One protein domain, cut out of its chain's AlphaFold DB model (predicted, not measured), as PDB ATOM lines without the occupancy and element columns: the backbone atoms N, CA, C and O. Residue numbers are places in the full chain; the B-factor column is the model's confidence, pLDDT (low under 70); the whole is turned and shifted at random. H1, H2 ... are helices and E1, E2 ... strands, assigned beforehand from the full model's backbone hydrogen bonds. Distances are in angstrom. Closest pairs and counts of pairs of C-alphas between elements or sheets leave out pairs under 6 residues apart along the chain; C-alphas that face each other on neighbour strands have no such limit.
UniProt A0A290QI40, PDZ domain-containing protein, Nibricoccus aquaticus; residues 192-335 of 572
ATOM      1  N   ALA A 192      36.962  27.488  72.157       94.62
ATOM      2  CA  ALA A 192      36.169  26.502  71.413       94.62
ATOM      3  C   ALA A 192      36.173  25.113  72.069       94.62
ATOM      4  O   ALA A 192      35.115  24.496  72.206       94.62
ATOM      5  N   GLY A 193      37.344  24.658  72.534       92.94
ATOM      6  CA  GLY A 193      37.489  23.399  73.267       92.94
ATOM      7  C   GLY A 193      36.681  23.411  74.563       92.94
ATOM      8  O   GLY A 193      35.746  22.627  74.712       92.94
ATOM      9  N   ARG A 194      36.961  24.366  75.463       94.56
ATOM     10  CA  ARG A 194      36.251  24.499  76.747       94.56
ATOM     11  C   ARG A 194      34.738  24.651  76.571       94.56
ATOM     12  O   ARG A 194      33.969  24.082  77.343       94.56
ATOM     13  N   ALA A 195      34.298  25.384  75.547       93.50
ATOM     14  CA  ALA A 195      32.886  25.532  75.218       93.50
ATOM     15  C   ALA A 195      32.243  24.194  74.826       93.50
ATOM     16  O   ALA A 195      31.148  23.908  75.301       93.50
ATOM     17  N   ALA A 196      32.911  23.351  74.031       90.88
ATOM     18  CA  ALA A 196      32.426  22.004  73.728       90.88
ATOM     19  C   ALA A 196      32.378  21.128  74.993       90.88
ATOM     20  O   ALA A 196      31.357  20.498  75.268       90.88
ATOM     21  N   GLU A 197      33.427  21.158  75.821       90.31
ATOM     22  CA  GLU A 197      33.471  20.375  77.061       90.31
ATOM     23  C   GLU A 197      32.367  20.768  78.058       90.31
ATOM     24  O   GLU A 197      31.780  19.880  78.680       90.31
ATOM     25  N   ILE A 198      32.074  22.068  78.217       90.00
ATOM     26  CA  ILE A 198      30.984  22.568  79.076       90.00
ATOM     27  C   ILE A 198      29.619  22.358  78.427       90.00
ATOM     28  O   ILE A 198      28.657  22.111  79.145       90.00
ATOM     29  N   LEU A 199      29.494  22.380  77.099       85.62
ATOM     30  CA  LEU A 199      28.255  21.926  76.477       85.62
ATOM     31  C   LEU A 199      28.001  20.464  76.865       85.62
ATOM     32  O   LEU A 199      26.921  20.184  77.377       85.62
ATOM     33  N   ASP A 200      28.980  19.566  76.713       83.00
ATOM     34  CA  ASP A 200      28.823  18.124  76.959       83.00
ATOM     35  C   ASP A 200      28.689  17.719  78.433       83.00
ATOM     36  O   ASP A 200      27.835  16.889  78.761       83.00
ATOM     37  N   ASN A 201      29.497  18.315  79.312       81.62
ATOM     38  CA  ASN A 201      29.633  17.934  80.724       81.62
ATOM     39  C   ASN A 201      29.185  19.025  81.702       81.62
ATOM     40  O   ASN A 201      29.198  18.805  82.907       81.62
ATOM     41  N   GLY A 202      28.814  20.206  81.211       80.75
ATOM     42  CA  GLY A 202      28.242  21.255  82.042       80.75
ATOM     43  C   GLY A 202      26.812  20.940  82.459       80.75
ATOM     44  O   GLY A 202      26.133  20.077  81.898       80.75
ATOM     45  N   ILE A 203      26.339  21.675  83.458       77.44
ATOM     46  CA  ILE A 203      25.056  21.426  84.108       77.44
ATOM     47  C   ILE A 203      24.000  22.330  83.477       77.44
ATOM     48  O   ILE A 203      24.172  23.548  83.376       77.44
ATOM     49  N   TRP A 204      22.924  21.715  82.988       74.88
ATOM     50  CA  TRP A 204      21.904  22.398  82.199       74.88
ATOM     51  C   TRP A 204      21.177  23.458  83.035       74.88
ATOM     52  O   TRP A 204      20.693  23.180  84.132       74.88
ATOM     53  N   THR A 205      21.107  24.688  82.527       76.81
ATOM     54  CA  THR A 205      20.570  25.841  83.259       76.81
ATOM     55  C   THR A 205      19.946  26.897  82.349       76.81
ATOM     56  O   THR A 205      20.399  27.183  81.235       76.81
ATOM     57  N   LYS A 206      18.909  27.550  82.880       80.94
ATOM     58  CA  LYS A 206      18.303  28.755  82.308       80.94
ATOM     59  C   LYS A 206      19.152  29.992  82.611       80.94
ATOM     60  O   LYS A 206      19.469  30.270  83.765       80.94
ATOM     61  N   TRP A 207      19.384  30.814  81.593       85.62
ATOM     62  CA  TRP A 207      19.891  32.170  81.757       85.62
ATOM     63  C   TRP A 207      18.757  33.148  82.080       85.62
ATOM     64  O   TRP A 207      17.835  33.353  81.291       85.62
ATOM     65  N   GLU A 208      18.817  33.788  83.248       80.25
ATOM     66  CA  GLU A 208      17.798  34.765  83.662       80.25
ATOM     67  C   GLU A 208      18.057  36.170  83.102       80.25
ATOM     68  O   GLU A 208      17.130  36.942  82.863       80.25
ATOM     69  N   GLY A 209      19.322  36.505  82.846       82.94
ATOM     70  CA  GLY A 209      19.742  37.815  82.359       82.94
ATOM     71  C   GLY A 209      19.590  37.989  80.849       82.94
ATOM     72  O   GLY A 209      20.526  38.484  80.232       82.94
ATOM     73  N   VAL A 210      18.481  37.570  80.226       83.81
ATOM     74  CA  VAL A 210      18.345  37.494  78.749       83.81
ATOM     75  C   VAL A 210      18.664  38.806  78.015       83.81
ATOM     76  O   VAL A 210      19.258  38.783  76.942       83.81
ATOM     77  N   ALA A 211      18.391  39.960  78.633       85.06
ATOM     78  CA  ALA A 211      18.758  41.272  78.090       85.06
ATOM     79  C   ALA A 211      20.280  41.474  77.917       85.06
ATOM     80  O   ALA A 211      20.690  42.238  77.054       85.06
ATOM     81  N   PHE A 212      21.120  40.777  78.694       89.81
ATOM     82  CA  PHE A 212      22.583  40.793  78.550       89.81
ATOM     83  C   PHE A 212      23.055  40.096  77.266       89.81
ATOM     84  O   PHE A 212      24.056  40.487  76.675       89.81
ATOM     85  N   LEU A 213      22.290  39.108  76.794       88.62
ATOM     86  CA  LEU A 213      22.532  38.401  75.535       88.62
ATOM     87  C   LEU A 213      21.999  39.185  74.318       88.62
ATOM     88  O   LEU A 213      21.921  38.638  73.222       88.62
ATOM     89  N   ASN A 214      21.575  40.443  74.486       88.56
ATOM     90  CA  ASN A 214      20.908  41.243  73.450       88.56
ATOM     91  C   ASN A 214      19.681  40.528  72.836       88.56
ATOM     92  O   ASN A 214      19.391  40.658  71.650       88.56
ATOM     93  N   VAL A 215      18.965  39.736  73.646       82.75
ATOM     94  CA  VAL A 215      17.717  39.059  73.255       82.75
ATOM     95  C   VAL A 215      16.572  40.080  73.205       82.75
ATOM     96  O   VAL A 215      16.360  40.794  74.194       82.75
ATOM     97  N   PRO A 216      15.802  40.166  72.103       79.31
ATOM     98  CA  PRO A 216      14.633  41.035  72.026       79.31
ATOM     99  C   PRO A 216      13.596  40.700  73.107       79.31
ATOM    100  O   PRO A 216      13.232  39.544  73.294       79.31
ATOM    101  N   LYS A 217      13.030  41.715  73.778       75.75
ATOM    102  CA  LYS A 217      11.993  41.529  74.823       75.75
ATOM    103  C   LYS A 217      10.712  40.823  74.332       75.75
ATOM    104  O   LYS A 217       9.872  40.443  75.143       75.75
ATOM    105  N   THR A 218      10.535  40.704  73.018       72.50
ATOM    106  CA  THR A 218       9.450  39.968  72.358       72.50
ATOM    107  C   THR A 218       9.648  38.451  72.388       72.50
ATOM    108  O   THR A 218       8.666  37.715  72.279       72.50
ATOM    109  N   GLU A 219      10.881  37.972  72.563       66.81
ATOM    110  CA  GLU A 219      11.216  36.553  72.624       66.81
ATOM    111  C   GLU A 219      10.825  35.987  74.000       66.81
ATOM    112  O   GLU A 219      11.423  36.282  75.031       66.81
ATOM    113  N   LYS A 220       9.733  35.209  74.032       60.88
ATOM    114  CA  LYS A 220       9.117  34.689  75.272       60.88
ATOM    115  C   LYS A 220       9.735  33.380  75.778       60.88
ATOM    116  O   LYS A 220       9.244  32.839  76.779       60.88
ATOM    117  N   ALA A 221      10.746  32.865  75.083       64.50
ATOM    118  CA  ALA A 221      11.504  31.689  75.483       64.50
ATOM    119  C   ALA A 221      12.634  32.092  76.455       64.50
ATOM    120  O   ALA A 221      13.246  33.148  76.277       64.50
ATOM    121  N   PRO A 222      12.924  31.299  77.498       70.81
ATOM    122  CA  PRO A 222      14.184  31.405  78.221       70.81
ATOM    123  C   PRO A 222      15.348  31.073  77.280       70.81
ATOM    124  O   PRO A 222      15.235  30.167  76.456       70.81
ATOM    125  N   VAL A 223      16.492  31.740  77.453       80.31
ATOM    126  CA  VAL A 223      17.738  31.215  76.881       80.31
ATOM    127  C   VAL A 223      18.298  30.165  77.836       80.31
ATOM    128  O   VAL A 223      18.282  30.337  79.057       80.31
ATOM    129  N   LEU A 224      18.746  29.054  77.275       81.62
ATOM    130  CA  LEU A 224      19.101  27.809  77.937       81.62
ATOM    131  C   LEU A 224      20.509  27.418  77.502       81.62
ATOM    132  O   LEU A 224      20.878  27.587  76.338       81.62
ATOM    133  N   GLY A 225      21.288  26.888  78.429       85.88
ATOM    134  CA  GLY A 225      22.670  26.507  78.192       85.88
ATOM    135  C   GLY A 225      23.152  25.529  79.247       85.88
ATOM    136  O   GLY A 225      22.357  24.958  79.991       85.88
ATOM    137  N   TYR A 226      24.460  25.352  79.301       87.38
ATOM    138  CA  TYR A 226      25.144  24.480  80.242       87.38
ATOM    139  C   TYR A 226      26.199  25.307  80.967       87.38
ATOM    140  O   TYR A 226      26.894  26.094  80.328       87.38
ATOM    141  N   GLU A 227      26.311  25.171  82.286       91.12
ATOM    142  CA  GLU A 227      27.307  25.905  83.066       91.12
ATOM    143  C   GLU A 227      28.213  25.013  83.895       91.12
ATOM    144  O   GLU A 227      27.815  23.950  84.373       91.12
ATOM    145  N   TRP A 228      29.417  25.521  84.132       90.19
ATOM    146  CA  TRP A 228      30.250  25.108  85.245       90.19
ATOM    147  C   TRP A 228      30.482  26.278  86.197       90.19
ATOM    148  O   TRP A 228      30.460  27.438  85.782       90.19
ATOM    149  N   ARG A 229      30.713  25.987  87.480       91.56
ATOM    150  CA  ARG A 229      31.110  26.992  88.476       91.56
ATOM    151  C   ARG A 229      32.264  26.462  89.305       91.56
ATOM    152  O   ARG A 229      32.240  25.303  89.704       91.56
ATOM    153  N   ILE A 230      33.210  27.334  89.618       89.25
ATOM    154  CA  ILE A 230      34.375  27.035  90.451       89.25
ATOM    155  C   ILE A 230      34.432  28.085  91.565       89.25
ATOM    156  O   ILE A 230      33.998  29.225  91.378       89.25
ATOM    157  N   VAL A 231      34.891  27.688  92.751       86.44
ATOM    158  CA  VAL A 231      35.028  28.565  93.921       86.44
ATOM    159  C   VAL A 231      36.490  28.551  94.340       86.44
ATOM    160  O   VAL A 231      36.999  27.503  94.723       86.44
ATOM    161  N   GLU A 232      37.148  29.705  94.268       85.50
ATOM    162  CA  GLU A 232      38.554  29.872  94.638       85.50
ATOM    163  C   GLU A 232      38.636  30.834  95.831       85.50
ATOM    164  O   GLU A 232      38.430  32.044  95.716       85.50
ATOM    165  N   GLY A 233      38.848  30.275  97.027       87.38
ATOM    166  CA  GLY A 233      38.833  31.024  98.284       87.38
ATOM    167  C   GLY A 233      37.499  31.741  98.531       87.38
ATOM    168  O   GLY A 233      36.518  31.128  98.951       87.38
ATOM    169  N   ALA A 234      37.478  33.056  98.297       85.81
ATOM    170  CA  ALA A 234      36.294  33.906  98.437       85.81
ATOM    171  C   ALA A 234      35.645  34.298  97.094       85.81
ATOM    172  O   ALA A 234      34.587  34.935  97.099       85.81
ATOM    173  N   GLU A 235      36.256  33.947  95.960       90.12
ATOM    174  CA  GLU A 235      35.736  34.247  94.627       90.12
ATOM    175  C   GLU A 235      34.954  33.064  94.045       90.12
ATOM    176  O   GLU A 235      35.128  31.904  94.425       90.12
ATOM    177  N   ARG A 236      34.031  33.366  93.132       92.38
ATOM    178  CA  ARG A 236      33.248  32.376  92.394       92.38
ATOM    179  C   ARG A 236      33.242  32.729  90.919       92.38
ATOM    180  O   ARG A 236      32.691  33.761  90.539       92.38
ATOM    181  N   HIS A 237      33.762  31.812  90.126       95.50
ATOM    182  CA  HIS A 237      33.820  31.870  88.676       95.50
ATOM    183  C   HIS A 237      32.693  31.009  88.112       95.50
ATOM    184  O   HIS A 237      32.336  29.972  88.686       95.50
ATOM    185  N   ARG A 238      32.114  31.419  86.988       95.25
ATOM    186  CA  ARG A 238      31.112  30.643  86.252       95.25
ATOM    187  C   ARG A 238      31.291  30.855  84.761       95.25
ATOM    188  O   ARG A 238      31.275  31.993  84.317       95.25
ATOM    189  N   MET A 239      31.347  29.768  84.000       96.81
ATOM    190  CA  MET A 239      31.261  29.780  82.540       96.81
ATOM    191  C   MET A 239      29.960  29.080  82.143       96.81
ATOM    192  O   MET A 239      29.757  27.914  82.476       96.81
ATOM    193  N   TRP A 240      29.064  29.803  81.475       95.81
ATOM    194  CA  TRP A 240      27.782  29.322  80.951       95.81
ATOM    195  C   TRP A 240      27.813  29.395  79.420       95.81
ATOM    196  O   TRP A 240      28.249  30.400  78.866       95.81
ATOM    197  N   VAL A 241      27.378  28.342  78.727       94.50
ATOM    198  CA  VAL A 241      27.530  28.190  77.271       94.50
ATOM    199  C   VAL A 241      26.213  27.760  76.627       94.50
ATOM    200  O   VAL A 241      25.550  26.838  77.103       94.50
ATOM    201  N   THR A 242      25.835  28.395  75.516       92.25
ATOM    202  CA  THR A 242      24.649  28.038  74.717       92.25
ATOM    203  C   THR A 242      24.962  27.946  73.226       92.25
ATOM    204  O   THR A 242      25.933  28.528  72.748       92.25
ATOM    205  N   GLN A 243      24.107  27.237  72.483       88.88
ATOM    206  CA  GLN A 243      24.088  27.214  71.015       88.88
ATOM    207  C   GLN A 243      22.709  27.562  70.417       88.88
ATOM    208  O   GLN A 243      22.513  27.461  69.206       88.88
ATOM    209  N   GLN A 244      21.726  27.962  71.239       82.00
ATOM    210  CA  GLN A 244      20.320  28.063  70.811       82.00
ATOM    211  C   GLN A 244      20.067  29.036  69.651       82.00
ATOM    212  O   GLN A 244      19.103  28.858  68.911       82.00
ATOM    213  N   ARG A 245      20.917  30.054  69.479       82.06
ATOM    214  CA  ARG A 245      20.746  31.111  68.468       82.06
ATOM    215  C   ARG A 245      21.548  30.857  67.184       82.06
ATOM    216  O   ARG A 245      21.938  31.796  66.500       82.06
ATOM    217  N   GLY A 246      21.847  29.590  66.883       82.75
ATOM    218  CA  GLY A 246      22.588  29.166  65.685       82.75
ATOM    219  C   GLY A 246      24.105  29.402  65.735       82.75
ATOM    220  O   GLY A 246      24.819  28.961  64.835       82.75
ATOM    221  N   LYS A 247      24.600  30.043  66.796       90.44
ATOM    222  CA  LYS A 247      26.017  30.278  67.107       90.44
ATOM    223  C   LYS A 247      26.307  29.884  68.554       90.44
ATOM    224  O   LYS A 247      25.389  29.863  69.373       90.44
ATOM    225  N   THR A 248      27.570  29.592  68.864       94.12
ATOM    226  CA  THR A 248      27.993  29.317  70.247       94.12
ATOM    227  C   THR A 248      28.213  30.640  70.972       94.12
ATOM    228  O   THR A 248      28.907  31.513  70.460       94.12
ATOM    229  N   GLU A 249      27.623  30.803  72.151       96.00
ATOM    230  CA  GLU A 249      27.784  31.997  72.985       96.00
ATOM    231  C   GLU A 249      28.200  31.592  74.394       96.00
ATOM    232  O   GLU A 249      27.681  30.620  74.944       96.00
ATOM    233  N   ILE A 250      29.136  32.348  74.959       97.38
ATOM    234  CA  ILE A 250      29.783  32.071  76.237       97.38
ATOM    235  C   ILE A 250      29.533  33.268  77.150       97.38
ATOM    236  O   ILE A 250      29.823  34.402  76.778       97.38
ATOM    237  N   VAL A 251      29.022  33.025  78.354       97.75
ATOM    238  CA  VAL A 251      28.983  34.028  79.416       97.75
ATOM    239  C   VAL A 251      29.882  33.597  80.558       97.75
ATOM    240  O   VAL A 251      29.617  32.583  81.206       97.75
ATOM    241  N   PHE A 252      30.889  34.412  80.845       97.88
ATOM    242  CA  PHE A 252      31.579  34.362  82.123       97.88
ATOM    243  C   PHE A 252      30.835  35.209  83.165       97.88
ATOM    244  O   PHE A 252      30.309  36.281  82.850       97.88
ATOM    245  N   GLU A 253      30.813  34.759  84.415       97.25
ATOM    246  CA  GLU A 253      30.407  35.543  85.582       97.25
ATOM    247  C   GLU A 253      31.411  35.337  86.722       97.25
ATOM    248  O   GLU A 253      31.493  34.246  87.290       97.25
ATOM    249  N   ARG A 254      32.105  36.413  87.109       96.44
ATOM    250  CA  ARG A 254      33.021  36.449  88.252       96.44
ATOM    251  C   ARG A 254      32.385  37.217  89.406       96.44
ATOM    252  O   ARG A 254      32.078  38.405  89.283       96.44
ATOM    253  N   ARG A 255      32.214  36.552  90.550       95.44
ATOM    254  CA  ARG A 255      31.747  37.151  91.810       95.44
ATOM    255  C   ARG A 255      32.881  37.191  92.823       95.44
ATOM    256  O   ARG A 255      33.361  36.147  93.247       95.44
ATOM    257  N   SER A 256      33.233  38.393  93.257       92.81
ATOM    258  CA  SER A 256      34.258  38.679  94.262       92.81
ATOM    259  C   SER A 256      33.680  39.601  95.343       92.81
ATOM    260  O   SER A 256      32.952  40.541  95.008       92.81
ATOM    261  N   PRO A 257      33.995  39.412  96.637       87.00
ATOM    262  CA  PRO A 257      33.592  40.357  97.678       87.00
ATOM    263  C   PRO A 257      34.263  41.733  97.524       87.00
ATOM    264  O   PRO A 257      33.736  42.709  98.056       87.00
ATOM    265  N   VAL A 258      35.390  41.807  96.803       89.00
ATOM    266  CA  VAL A 258      36.137  43.043  96.528       89.00
ATOM    267  C   VAL A 258      35.588  43.737  95.284       89.00
ATOM    268  O   VAL A 258      35.173  44.889  95.359       89.00
ATOM    269  N   ILE A 259      35.542  43.031  94.149       90.12
ATOM    270  CA  ILE A 259      35.204  43.633  92.847       90.12
ATOM    271  C   ILE A 259      33.682  43.767  92.657       90.12
ATOM    272  O   ILE A 259      33.225  44.675  91.967       90.12
ATOM    273  N   GLY A 260      32.874  42.905  93.284       94.69
ATOM    274  CA  GLY A 260      31.429  42.809  93.057       94.69
ATOM    275  C   GLY A 260      31.071  41.628  92.154       94.69
ATOM    276  O   GLY A 260      31.616  40.537  92.305       94.69
ATOM    277  N   ASN A 261      30.128  41.823  91.236       97.00
ATOM    278  CA  ASN A 261      29.766  40.837  90.220       97.00
ATOM    279  C   ASN A 261      30.035  41.408  88.823       97.00
ATOM    280  O   ASN A 261      29.522  42.480  88.495       97.00
ATOM    281  N   VAL A 262      30.808  40.699  88.006       97.31
ATOM    282  CA  VAL A 262      31.130  41.097  86.631       97.31
ATOM    283  C   VAL A 262      30.715  39.985  85.679       97.31
ATOM    284  O   VAL A 262      31.056  38.825  85.897       97.31
ATOM    285  N   LEU A 263      29.960  40.339  84.640       97.56
ATOM    286  CA  LEU A 263      29.543  39.422  83.586       97.56
ATOM    287  C   LEU A 263      30.168  39.839  82.255       97.56
ATOM    288  O   LEU A 263      30.135  41.021  81.904       97.56
ATOM    289  N   PHE A 264      30.649  38.859  81.496       97.75
ATOM    290  CA  PHE A 264      31.276  39.043  80.190       97.75
ATOM    291  C   PHE A 264      30.615  38.111  79.174       97.75
ATOM    292  O   PHE A 264      30.553  36.907  79.407       97.75
ATOM    293  N   LEU A 265      30.111  38.648  78.063       97.50
ATOM    294  CA  LEU A 265      29.622  37.868  76.925       97.50
ATOM    295  C   LEU A 265      30.735  37.794  75.885       97.50
ATOM    296  O   LEU A 265      31.224  38.830  75.443       97.50
ATOM    297  N   THR A 266      31.102  36.586  75.479       97.88
ATOM    298  CA  THR A 266      32.138  36.313  74.481       97.88
ATOM    299  C   THR A 266      31.724  35.143  73.578       97.88
ATOM    300  O   THR A 266      30.645  34.555  73.732       97.88
ATOM    301  N   THR A 267      32.560  34.820  72.600       96.88
ATOM    302  CA  THR A 267      32.386  33.709  71.656       96.88
ATOM    303  C   THR A 267      33.585  32.752  71.753       96.88
ATOM    304  O   THR A 267      34.569  33.077  72.421       96.88
ATOM    305  N   PRO A 268      33.556  31.559  71.129       97.44
ATOM    306  CA  PRO A 268      34.723  30.677  71.032       97.44
ATOM    307  C   PRO A 268      36.036  31.350  70.592       97.44
ATOM    308  O   PRO A 268      37.097  30.961  71.081       97.44
ATOM    309  N   ALA A 269      35.968  32.384  69.743       95.94
ATOM    310  CA  ALA A 269      37.099  33.230  69.345       95.94
ATOM    311  C   ALA A 269      37.717  34.087  70.475       95.94
ATOM    312  O   ALA A 269      38.772  34.677  70.269       95.94
ATOM    313  N   GLY A 270      37.086  34.182  71.652       95.94
ATOM    314  CA  GLY A 270      37.533  35.029  72.765       95.94
ATOM    315  C   GLY A 270      37.146  36.509  72.638       95.94
ATOM    316  O   GLY A 270      37.489  37.309  73.502       95.94
ATOM    317  N   MET A 271      36.395  36.901  71.603       96.00
ATOM    318  CA  MET A 271      36.022  38.303  71.372       96.00
ATOM    319  C   MET A 271      34.955  38.803  72.359       96.00
ATOM    320  O   MET A 271      33.806  38.357  72.332       96.00
ATOM    321  N   LEU A 272      35.317  39.779  73.197       97.00
ATOM    322  CA  LEU A 272      34.408  40.421  74.148       97.00
ATOM    323  C   LEU A 272      33.293  41.198  73.421       97.00
ATOM    324  O   LEU A 272      33.546  42.179  72.728       97.00
ATOM    325  N   ALA A 273      32.045  40.763  73.602       95.56
ATOM    326  CA  ALA A 273      30.870  41.276  72.895       95.56
ATOM    327  C   ALA A 273      29.888  42.062  73.786       95.56
ATOM    328  O   ALA A 273      29.085  42.840  73.270       95.56
ATOM    329  N   ASN A 274      29.905  41.857  75.109       96.88
ATOM    330  CA  ASN A 274      29.146  42.670  76.069       96.88
ATOM    331  C   ASN A 274      29.747  42.566  77.480       96.88
ATOM    332  O   ASN A 274      30.235  41.504  77.865       96.88
ATOM    333  N   THR A 275      29.637  43.626  78.281       97.25
ATOM    334  CA  THR A 275      30.032  43.638  79.698       97.25
ATOM    335  C   THR A 275      28.876  44.098  80.575       97.25
ATOM    336  O   THR A 275      28.070  44.953  80.204       97.25
ATOM    337  N   ARG A 276      28.754  43.519  81.771       96.69
ATOM    338  CA  ARG A 276      27.843  44.028  82.796       96.69
ATOM    339  C   ARG A 276      28.505  43.978  84.156       96.69
ATOM    340  O   ARG A 276      28.600  42.926  84.783       96.69
ATOM    341  N   TYR A 277      28.881  45.154  84.632       96.50
ATOM    342  CA  TYR A 277      29.316  45.351  86.002       96.50
ATOM    343  C   TYR A 277      28.118  45.451  86.961       96.50
ATOM    344  O   TYR A 277      27.031  45.917  86.603       96.50
ATOM    345  N   SER A 278      28.293  44.994  88.196       95.69
ATOM    346  CA  SER A 278      27.382  45.221  89.316       95.69
ATOM    347  C   SER A 278      28.213  45.292  90.606       95.69
ATOM    348  O   SER A 278      28.640  44.245  91.098       95.69
ATOM    349  N   PRO A 279      28.478  46.499  91.142       94.44
ATOM    350  CA  PRO A 279      29.394  46.693  92.268       94.44
ATOM    351  C   PRO A 279      28.980  45.944  93.546       94.44
ATOM    352  O   PRO A 279      27.803  45.593  93.716       94.44
ATOM    353  N   PRO A 280      29.921  45.695  94.478       92.25
ATOM    354  CA  PRO A 280      29.623  44.996  95.722       92.25
ATOM    355  C   PRO A 280      28.641  45.818  96.570       92.25
ATOM    356  O   PRO A 280      28.692  47.045  96.589       92.25
ATOM    357  N   LYS A 281      27.781  45.145  97.349       88.56
ATOM    358  CA  LYS A 281      26.719  45.776  98.174       88.56
ATOM    359  C   LYS A 281      27.194  46.809  99.219       88.56
ATOM    360  O   LYS A 281      26.343  47.421  99.858       88.56
ATOM    361  N   LYS A 282      28.509  46.917  99.436       84.12
ATOM    362  CA  LYS A 282      29.173  47.866 100.343       84.12
ATOM    363  C   LYS A 282      29.739  49.102  99.628       84.12
ATOM    364  O   LYS A 282      30.136  50.044 100.303       84.12
ATOM    365  N   ASN A 283      29.856  49.067  98.299       90.00
ATOM    366  CA  ASN A 283      30.448  50.137  97.502       90.00
ATOM    367  C   ASN A 283      29.765  50.261  96.126       90.00
ATOM    368  O   ASN A 283      30.420  50.208  95.091       90.00
ATOM    369  N   LYS A 284      28.441  50.471  96.088       91.75
ATOM    370  CA  LYS A 284      27.669  50.737  94.854       91.75
ATOM    371  C   LYS A 284      28.124  51.979  94.070       91.75
ATOM    372  O   LYS A 284      27.665  52.182  92.948       91.75
ATOM    373  N   LYS A 285      28.990  52.818  94.653       92.75
ATOM    374  CA  LYS A 285      29.646  53.953  93.983       92.75
ATOM    375  C   LYS A 285      30.878  53.540  93.173       92.75
ATOM    376  O   LYS A 285      31.269  54.295  92.286       92.75
ATOM    377  N   MET A 286      31.458  52.368  93.449       91.62
ATOM    378  CA  MET A 286      32.515  51.780  92.632       91.62
ATOM    379  C   MET A 286      32.033  51.643  91.188       91.62
ATOM    380  O   MET A 286      30.903  51.225  90.921       91.62
ATOM    381  N   LYS A 287      32.912  52.000  90.261       95.00
ATOM    382  CA  LYS A 287      32.779  51.774  88.826       95.00
ATOM    383  C   LYS A 287      34.125  51.250  88.360       95.00
ATOM    384  O   LYS A 287      35.138  51.790  88.784       95.00
ATOM    385  N   LEU A 288      34.104  50.252  87.491       92.94
ATOM    386  CA  LEU A 288      35.265  49.900  86.687       92.94
ATOM    387  C   LEU A 288      35.210  50.724  85.395       92.94
ATOM    388  O   LEU A 288      34.129  50.912  84.822       92.94
ATOM    389  N   SER A 289      36.358  51.226  84.961       95.81
ATOM    390  CA  SER A 289      36.581  51.757  83.616       95.81
ATOM    391  C   SER A 289      36.476  50.652  82.554       95.81
ATOM    392  O   SER A 289      36.439  49.460  82.870       95.81
ATOM    393  N   SER A 290      36.434  51.032  81.273       95.00
ATOM    394  CA  SER A 290      36.473  50.055  80.175       95.00
ATOM    395  C   SER A 290      37.766  49.233  80.188       95.00
ATOM    396  O   SER A 290      37.706  48.028  79.974       95.00
ATOM    397  N   GLU A 291      38.902  49.860  80.506       96.06
ATOM    398  CA  GLU A 291      40.219  49.213  80.582       96.06
ATOM    399  C   GLU A 291      40.279  48.191  81.730       96.06
ATOM    400  O   GLU A 291      40.711  47.059  81.530       96.06
ATOM    401  N   GLU A 292      39.755  48.530  82.914       94.94
ATOM    402  CA  GLU A 292      39.633  47.578  84.028       94.94
ATOM    403  C   GLU A 292      38.667  46.424  83.717       94.94
ATOM    404  O   GLU A 292      38.897  45.296  84.152       94.94
ATOM    405  N   LEU A 293      37.584  46.678  82.971       95.88
ATOM    406  CA  LEU A 293      36.659  45.630  82.531       95.88
ATOM    407  C   LEU A 293      37.291  44.708  81.484       95.88
ATOM    408  O   LEU A 293      37.042  43.505  81.522       95.88
ATOM    409  N   GLU A 294      38.110  45.239  80.581       96.25
ATOM    410  CA  GLU A 294      38.838  44.442  79.596       96.25
ATOM    411  C   GLU A 294      39.949  43.618  80.263       96.25
ATOM    412  O   GLU A 294      40.012  42.408  80.058       96.25
ATOM    413  N   ALA A 295      40.735  44.204  81.171       95.06
ATOM    414  CA  ALA A 295      41.715  43.470  81.974       95.06
ATOM    415  C   ALA A 295      41.061  42.374  82.841       95.06
ATOM    416  O   ALA A 295      41.564  41.249  82.923       95.06
ATOM    417  N   ALA A 296      39.904  42.658  83.451       95.38
ATOM    418  CA  ALA A 296      39.138  41.667  84.206       95.38
ATOM    419  C   ALA A 296      38.539  40.563  83.313       95.38
ATOM    420  O   ALA A 296      38.410  39.430  83.779       95.38
ATOM    421  N   PHE A 297      38.209  40.866  82.051       97.69
ATOM    422  CA  PHE A 297      37.802  39.867  81.061       97.69
ATOM    423  C   PHE A 297      38.963  38.941  80.686       97.69
ATOM    424  O   PHE A 297      38.786  37.726  80.757       97.69
ATOM    425  N   GLN A 298      40.142  39.487  80.362       97.69
ATOM    426  CA  GLN A 298      41.329  38.671  80.062       97.69
ATOM    427  C   GLN A 298      41.686  37.778  81.262       97.69
ATOM    428  O   GLN A 298      41.807  36.570  81.105       97.69
ATOM    429  N   THR A 299      41.685  38.328  82.484       95.31
ATOM    430  CA  THR A 299      41.937  37.564  83.727       95.31
ATOM    431  C   THR A 299      40.986  36.368  83.898       95.31
ATOM    432  O   THR A 299      41.398  35.296  84.337       95.31
ATOM    433  N   GLU A 300      39.697  36.543  83.589       97.25
ATOM    434  CA  GLU A 300      38.694  35.474  83.672       97.25
ATOM    435  C   GLU A 300      38.856  34.464  82.521       97.25
ATOM    436  O   GLU A 300      38.736  33.259  82.739       97.25
ATOM    437  N   MET A 301      39.188  34.921  81.309       97.31
ATOM    438  CA  MET A 301      39.481  34.041  80.175       97.31
ATOM    439  C   MET A 301      40.720  33.172  80.446       97.31
ATOM    440  O   MET A 301      40.649  31.953  80.286       97.31
ATOM    441  N   ASP A 302      41.809  33.765  80.935       95.94
ATOM    442  CA  ASP A 302      43.043  33.070  81.304       95.94
ATOM    443  C   ASP A 302      42.815  32.068  82.438       95.94
ATOM    444  O   ASP A 302      43.364  30.966  82.399       95.94
ATOM    445  N   PHE A 303      41.953  32.386  83.409       95.25
ATOM    446  CA  PHE A 303      41.513  31.427  84.425       95.25
ATOM    447  C   PHE A 303      40.870  30.189  83.776       95.25
ATOM    448  O   PHE A 303      41.342  29.072  83.994       95.25
ATOM    449  N   TRP A 304      39.860  30.360  82.913       95.62
ATOM    450  CA  TRP A 304      39.168  29.235  82.262       95.62
ATOM    451  C   TRP A 304      40.020  28.470  81.235       95.62
ATOM    452  O   TRP A 304      39.713  27.306  80.950       95.62
ATOM    453  N   LEU A 305      41.077  29.081  80.694       95.12
ATOM    454  CA  LEU A 305      42.022  28.447  79.768       95.12
ATOM    455  C   LEU A 305      43.170  27.715  80.479       95.12
ATOM    456  O   LEU A 305      43.495  26.599  80.083       95.12
ATOM    457  N   THR A 306      43.765  28.318  81.514       93.81
ATOM    458  CA  THR A 306      45.052  27.876  82.096       93.81
ATOM    459  C   THR A 306      44.955  27.364  83.533       93.81
ATOM    460  O   THR A 306      45.717  26.480  83.908       93.81
ATOM    461  N   LYS A 307      44.013  27.876  84.340       92.44
ATOM    462  CA  LYS A 307      43.866  27.532  85.772       92.44
ATOM    463  C   LYS A 307      42.734  26.544  86.047       92.44
ATOM    464  O   LYS A 307      42.526  26.148  87.189       92.44
ATOM    465  N   VAL A 308      42.016  26.121  85.008       91.75
ATOM    466  CA  VAL A 308      40.920  25.150  85.079       91.75
ATOM    467  C   VAL A 308      41.295  23.898  84.290       91.75
ATOM    468  O   VAL A 308      41.659  23.982  83.118       91.75
ATOM    469  N   GLY A 309      41.175  22.721  84.903       88.38
ATOM    470  CA  GLY A 309      41.605  21.458  84.293       88.38
ATOM    471  C   GLY A 309      40.732  20.262  84.660       88.38
ATOM    472  O   GLY A 309      39.946  20.317  85.603       88.38
ATOM    473  N   ARG A 310      40.889  19.162  83.914       82.38
ATOM    474  CA  ARG A 310      40.325  17.846  84.253       82.38
ATOM    475  C   ARG A 310      41.186  17.210  85.346       82.38
ATOM    476  O   ARG A 310      42.125  16.487  85.035       82.38
ATOM    477  N   VAL A 311      40.898  17.523  86.607       66.50
ATOM    478  CA  VAL A 311      41.757  17.129  87.742       66.50
ATOM    479  C   VAL A 311      41.501  15.690  88.205       66.50
ATOM    480  O   VAL A 311      42.383  15.051  88.769       66.50
ATOM    481  N   SER A 312      40.317  15.128  87.944       63.59
ATOM    482  CA  SER A 312      39.992  13.764  88.373       63.59
ATOM    483  C   SER A 312      38.888  13.116  87.534       63.59
ATOM    484  O   SER A 312      38.107  13.786  86.863       63.59
ATOM    485  N   GLY A 313      38.729  11.792  87.661       58.12
ATOM    486  CA  GLY A 313      37.500  11.098  87.246       58.12
ATOM    487  C   GLY A 313      36.271  11.455  88.101       58.12
ATOM    488  O   GLY A 313      35.193  10.906  87.888       58.12
ATOM    489  N   ARG A 314      36.423  12.349  89.091       59.41
ATOM    490  CA  ARG A 314      35.363  12.774  90.006       59.41
ATOM    491  C   ARG A 314      34.610  14.000  89.499       59.41
ATOM    492  O   ARG A 314      33.403  14.054  89.698       59.41
ATOM    493  N   TRP A 315      35.284  14.943  88.839       67.00
ATOM    494  CA  TRP A 315      34.678  16.156  88.282       67.00
ATOM    495  C   TRP A 315      35.390  16.580  86.985       67.00
ATOM    496  O   TRP A 315      36.617  16.530  86.919       67.00
ATOM    497  N   PRO A 316      34.654  17.023  85.945       73.31
ATOM    498  CA  PRO A 316      35.224  17.344  84.639       73.31
ATOM    499  C   PRO A 316      36.083  18.610  84.672       73.31
ATOM    500  O   PRO A 316      36.992  18.729  83.857       73.31
ATOM    501  N   PHE A 317      35.823  19.535  85.603       84.88
ATOM    502  CA  PHE A 317      36.668  20.708  85.810       84.88
ATOM    503  C   PHE A 317      36.773  21.085  87.287       84.88
ATOM    504  O   PHE A 317      35.756  21.258  87.965       84.88
ATOM    505  N   GLU A 318      37.996  21.305  87.747       84.44
ATOM    506  CA  GLU A 318      38.324  21.927  89.033       84.44
ATOM    507  C   GLU A 318      39.394  23.011  88.799       84.44
ATOM    508  O   GLU A 318      39.941  23.122  87.695       84.44
ATOM    509  N   ALA A 319      39.675  23.835  89.814       85.50
ATOM    510  CA  ALA A 319      40.830  24.733  89.774       85.50
ATOM    511  C   ALA A 319      42.121  23.923  89.957       85.50
ATOM    512  O   ALA A 319      42.196  23.069  90.840       85.50
ATOM    513  N   LEU A 320      43.141  24.208  89.149       84.62
ATOM    514  CA  LEU A 320      44.459  23.584  89.238       84.62
ATOM    515  C   LEU A 320      45.239  24.191  90.412       84.62
ATOM    516  O   LEU A 320      45.943  25.194  90.270       84.62
ATOM    517  N   SER A 321      45.082  23.582  91.588       61.75
ATOM    518  CA  SER A 321      45.757  23.957  92.833       61.75
ATOM    519  C   SER A 321      47.272  23.732  92.738       61.75
ATOM    520  O   SER A 321      47.776  22.678  93.110       61.75
ATOM    521  N   GLY A 322      47.976  24.738  92.220       52.88
ATOM    522  CA  GLY A 322      49.430  24.752  92.034       52.88
ATOM    523  C   GLY A 322      49.924  25.981  91.259       52.88
ATOM    524  O   GLY A 322      50.999  26.495  91.544       52.88
ATOM    525  N   ALA A 323      49.115  26.530  90.344       44.22
ATOM    526  CA  ALA A 323      49.480  27.715  89.561       44.22
ATOM    527  C   ALA A 323      49.495  29.005  90.420       44.22
ATOM    528  O   ALA A 323      48.455  29.627  90.645       44.22
ATOM    529  N   GLY A 324      50.679  29.412  90.894       47.91
ATOM    530  CA  GLY A 324      50.890  30.503  91.859       47.91
ATOM    531  C   GLY A 324      50.216  31.843  91.511       47.91
ATOM    532  O   GLY A 324      50.720  32.636  90.723       47.91
ATOM    533  N   GLY A 325      49.081  32.140  92.152       42.81
ATOM    534  CA  GLY A 325      48.189  33.261  91.804       42.81
ATOM    535  C   GLY A 325      48.413  34.597  92.531       42.81
ATOM    536  O   GLY A 325      47.473  35.382  92.654       42.81
ATOM    537  N   ALA A 326      49.606  34.874  93.066       42.34
ATOM    538  CA  ALA A 326      49.840  36.089  93.859       42.34
ATOM    539  C   ALA A 326      50.107  37.361  93.022       42.34
ATOM    540  O   ALA A 326      49.804  38.459  93.500       42.34
ATOM    541  N   GLY A 327      50.660  37.219  91.809       39.75
ATOM    542  CA  GLY A 327      51.213  38.320  91.007       39.75
ATOM    543  C   GLY A 327      50.177  39.271  90.398       39.75
ATOM    544  O   GLY A 327      50.193  40.471  90.674       39.75
ATOM    545  N   ASP A 328      49.250  38.749  89.598       41.53
ATOM    546  CA  ASP A 328      48.553  39.554  88.574       41.53
ATOM    547  C   ASP A 328      47.414  40.443  89.105       41.53
ATOM    548  O   ASP A 328      46.836  41.246  88.378       41.53
ATOM    549  N   ILE A 329      47.121  40.382  90.408       44.88
ATOM    550  CA  ILE A 329      46.143  41.264  91.075       44.88
ATOM    551  C   ILE A 329      46.807  42.573  91.570       44.88
ATOM    552  O   ILE A 329      46.222  43.336  92.340       44.88
ATOM    553  N   ALA A 330      48.043  42.861  91.147       38.94
ATOM    554  CA  ALA A 330      48.814  44.026  91.590       38.94
ATOM    555  C   ALA A 330      48.170  45.380  91.231       38.94
ATOM    556  O   ALA A 330      48.236  46.308  92.038       38.94
ATOM    557  N   ILE A 331      47.526  45.492  90.062       43.56
ATOM    558  CA  ILE A 331      46.986  46.763  89.541       43.56
ATOM    559  C   ILE A 331      45.825  47.293  90.404       43.56
ATOM    560  O   ILE A 331      45.718  48.496  90.605       43.56
ATOM    561  N   VAL A 332      45.008  46.405  90.987       43.34
ATOM    562  CA  VAL A 332      43.845  46.782  91.822       43.34
ATOM    563  C   VAL A 332      44.139  46.671  93.329       43.34
ATOM    564  O   VAL A 332      43.497  47.339  94.139       43.34
ATOM    565  N   ARG A 333      45.127  45.864  93.755       39.75
ATOM    566  CA  ARG A 333      45.453  45.700  95.188       39.75
ATOM    567  C   ARG A 333      46.072  46.937  95.837       39.75
ATOM    568  O   ARG A 333      45.814  47.158  97.020       39.75
ATOM    569  N   ARG A 334      46.888  47.711  95.110       36.94
ATOM    570  CA  ARG A 334      47.735  48.772  95.697       36.94
ATOM    571  C   ARG A 334      46.948  49.805  96.518       36.94
ATOM    572  O   ARG A 334      47.401  50.156  97.607       36.94
ATOM    573  N   ASP A 335      45.747  50.177  96.079       38.16
ATOM    574  CA  ASP A 335      44.910  51.181  96.759       38.16
ATOM    575  C   ASP A 335      43.968  50.588  97.821       38.16
ATOM    576  O   ASP A 335      43.412  51.307  98.654       38.16
TER     577      ASP A 335
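This is residues 192 to 335 of the 572 residues of the protein "PDZ domain-containing protein" of Nibricoccus aquaticus (UniProt A0A290QI40). A twisted, curled antiparallel sheet of six strands has the long helix H3 and the shorter H1 crossing one face; H1 covers E2 and E3 near one edge, and H3 spans E3 to E6. After H3 a long stretch with no named element, residues 308 to 329, leads to the small helix H4, away from the sheet, with low confidence at residues 311 to 315 and 321 to 335. The printed part has 144 residues, with four named helices and six named strands in the order H1 E1 H2 E2 E3 E4 E5 E6 H3 H4, which is also the strands' order across the sheet. The class is mixed, and the whole is compact, with a radius of gyration of the C-alphas of 15.5 A and spans of 45 by 41 by 26 A.

H1, residues 192 to 201, begins at C-alpha 192 (36.169, 26.502, 71.413) and is 14.2 A long. E1 is residues 203 to 207 and H2 residues 210 to 213. E2, residues 223 to 232, is 27.4 A long and bends by 58 degrees at residue 226. E3, residues 235 to 242, measures 23.6 A, and E4, residues 249 to 256, 23.2 A. E5 is residues 260 to 266 and E6 residues 274 to 278. H3, residues 290 to 307, is 24.4 A long and starts at C-alpha 290 (36.473, 50.055, 80.175). H4, residues 330 to 333, ends at C-alpha 333 (45.453, 45.700, 95.188).

E2 to E6 form a meander, each strand the antiparallel neighbour of the one before. Across its hairpins, N 228 and O 239 are 2.9 A apart, N 238 and O 253 2.9 A, N 252 and O 264 2.9 A, and N 263 and O 276 2.9 A. E1, an edge strand, is antiparallel to E2 at 114 degrees, with N 205 and O 225 2.8 A apart. H1 and H3 lie on the same face, making two layers, helices on one face of a sheet. H1, at a height over the sheet of 8.4 A, has its closest C-alphas to E2 at Leu 199 and Tyr 226, 5.5 A. H3, at 9.4 A, runs across the strands, at 80 degrees to E4 on the local plane; Phe 297 and Phe 264 of E5 are its closest C-alphas to that strand, 6.6 A. H2 only grazes the sheet. In H1 and H3 every O i to N i+4 pair is within hydrogen-bond range; H2 and H4 are too short for one.

The C-alphas farthest apart, of Thr 218 and Gly 322, are 47.1 A apart. The printed part has no cut. The links E6 to H3 and H3 to H4 are long. Mean pLDDT of the printed part is 84.1; residues 219 to 221, 311 to 315 and 321 to 335 are under 70.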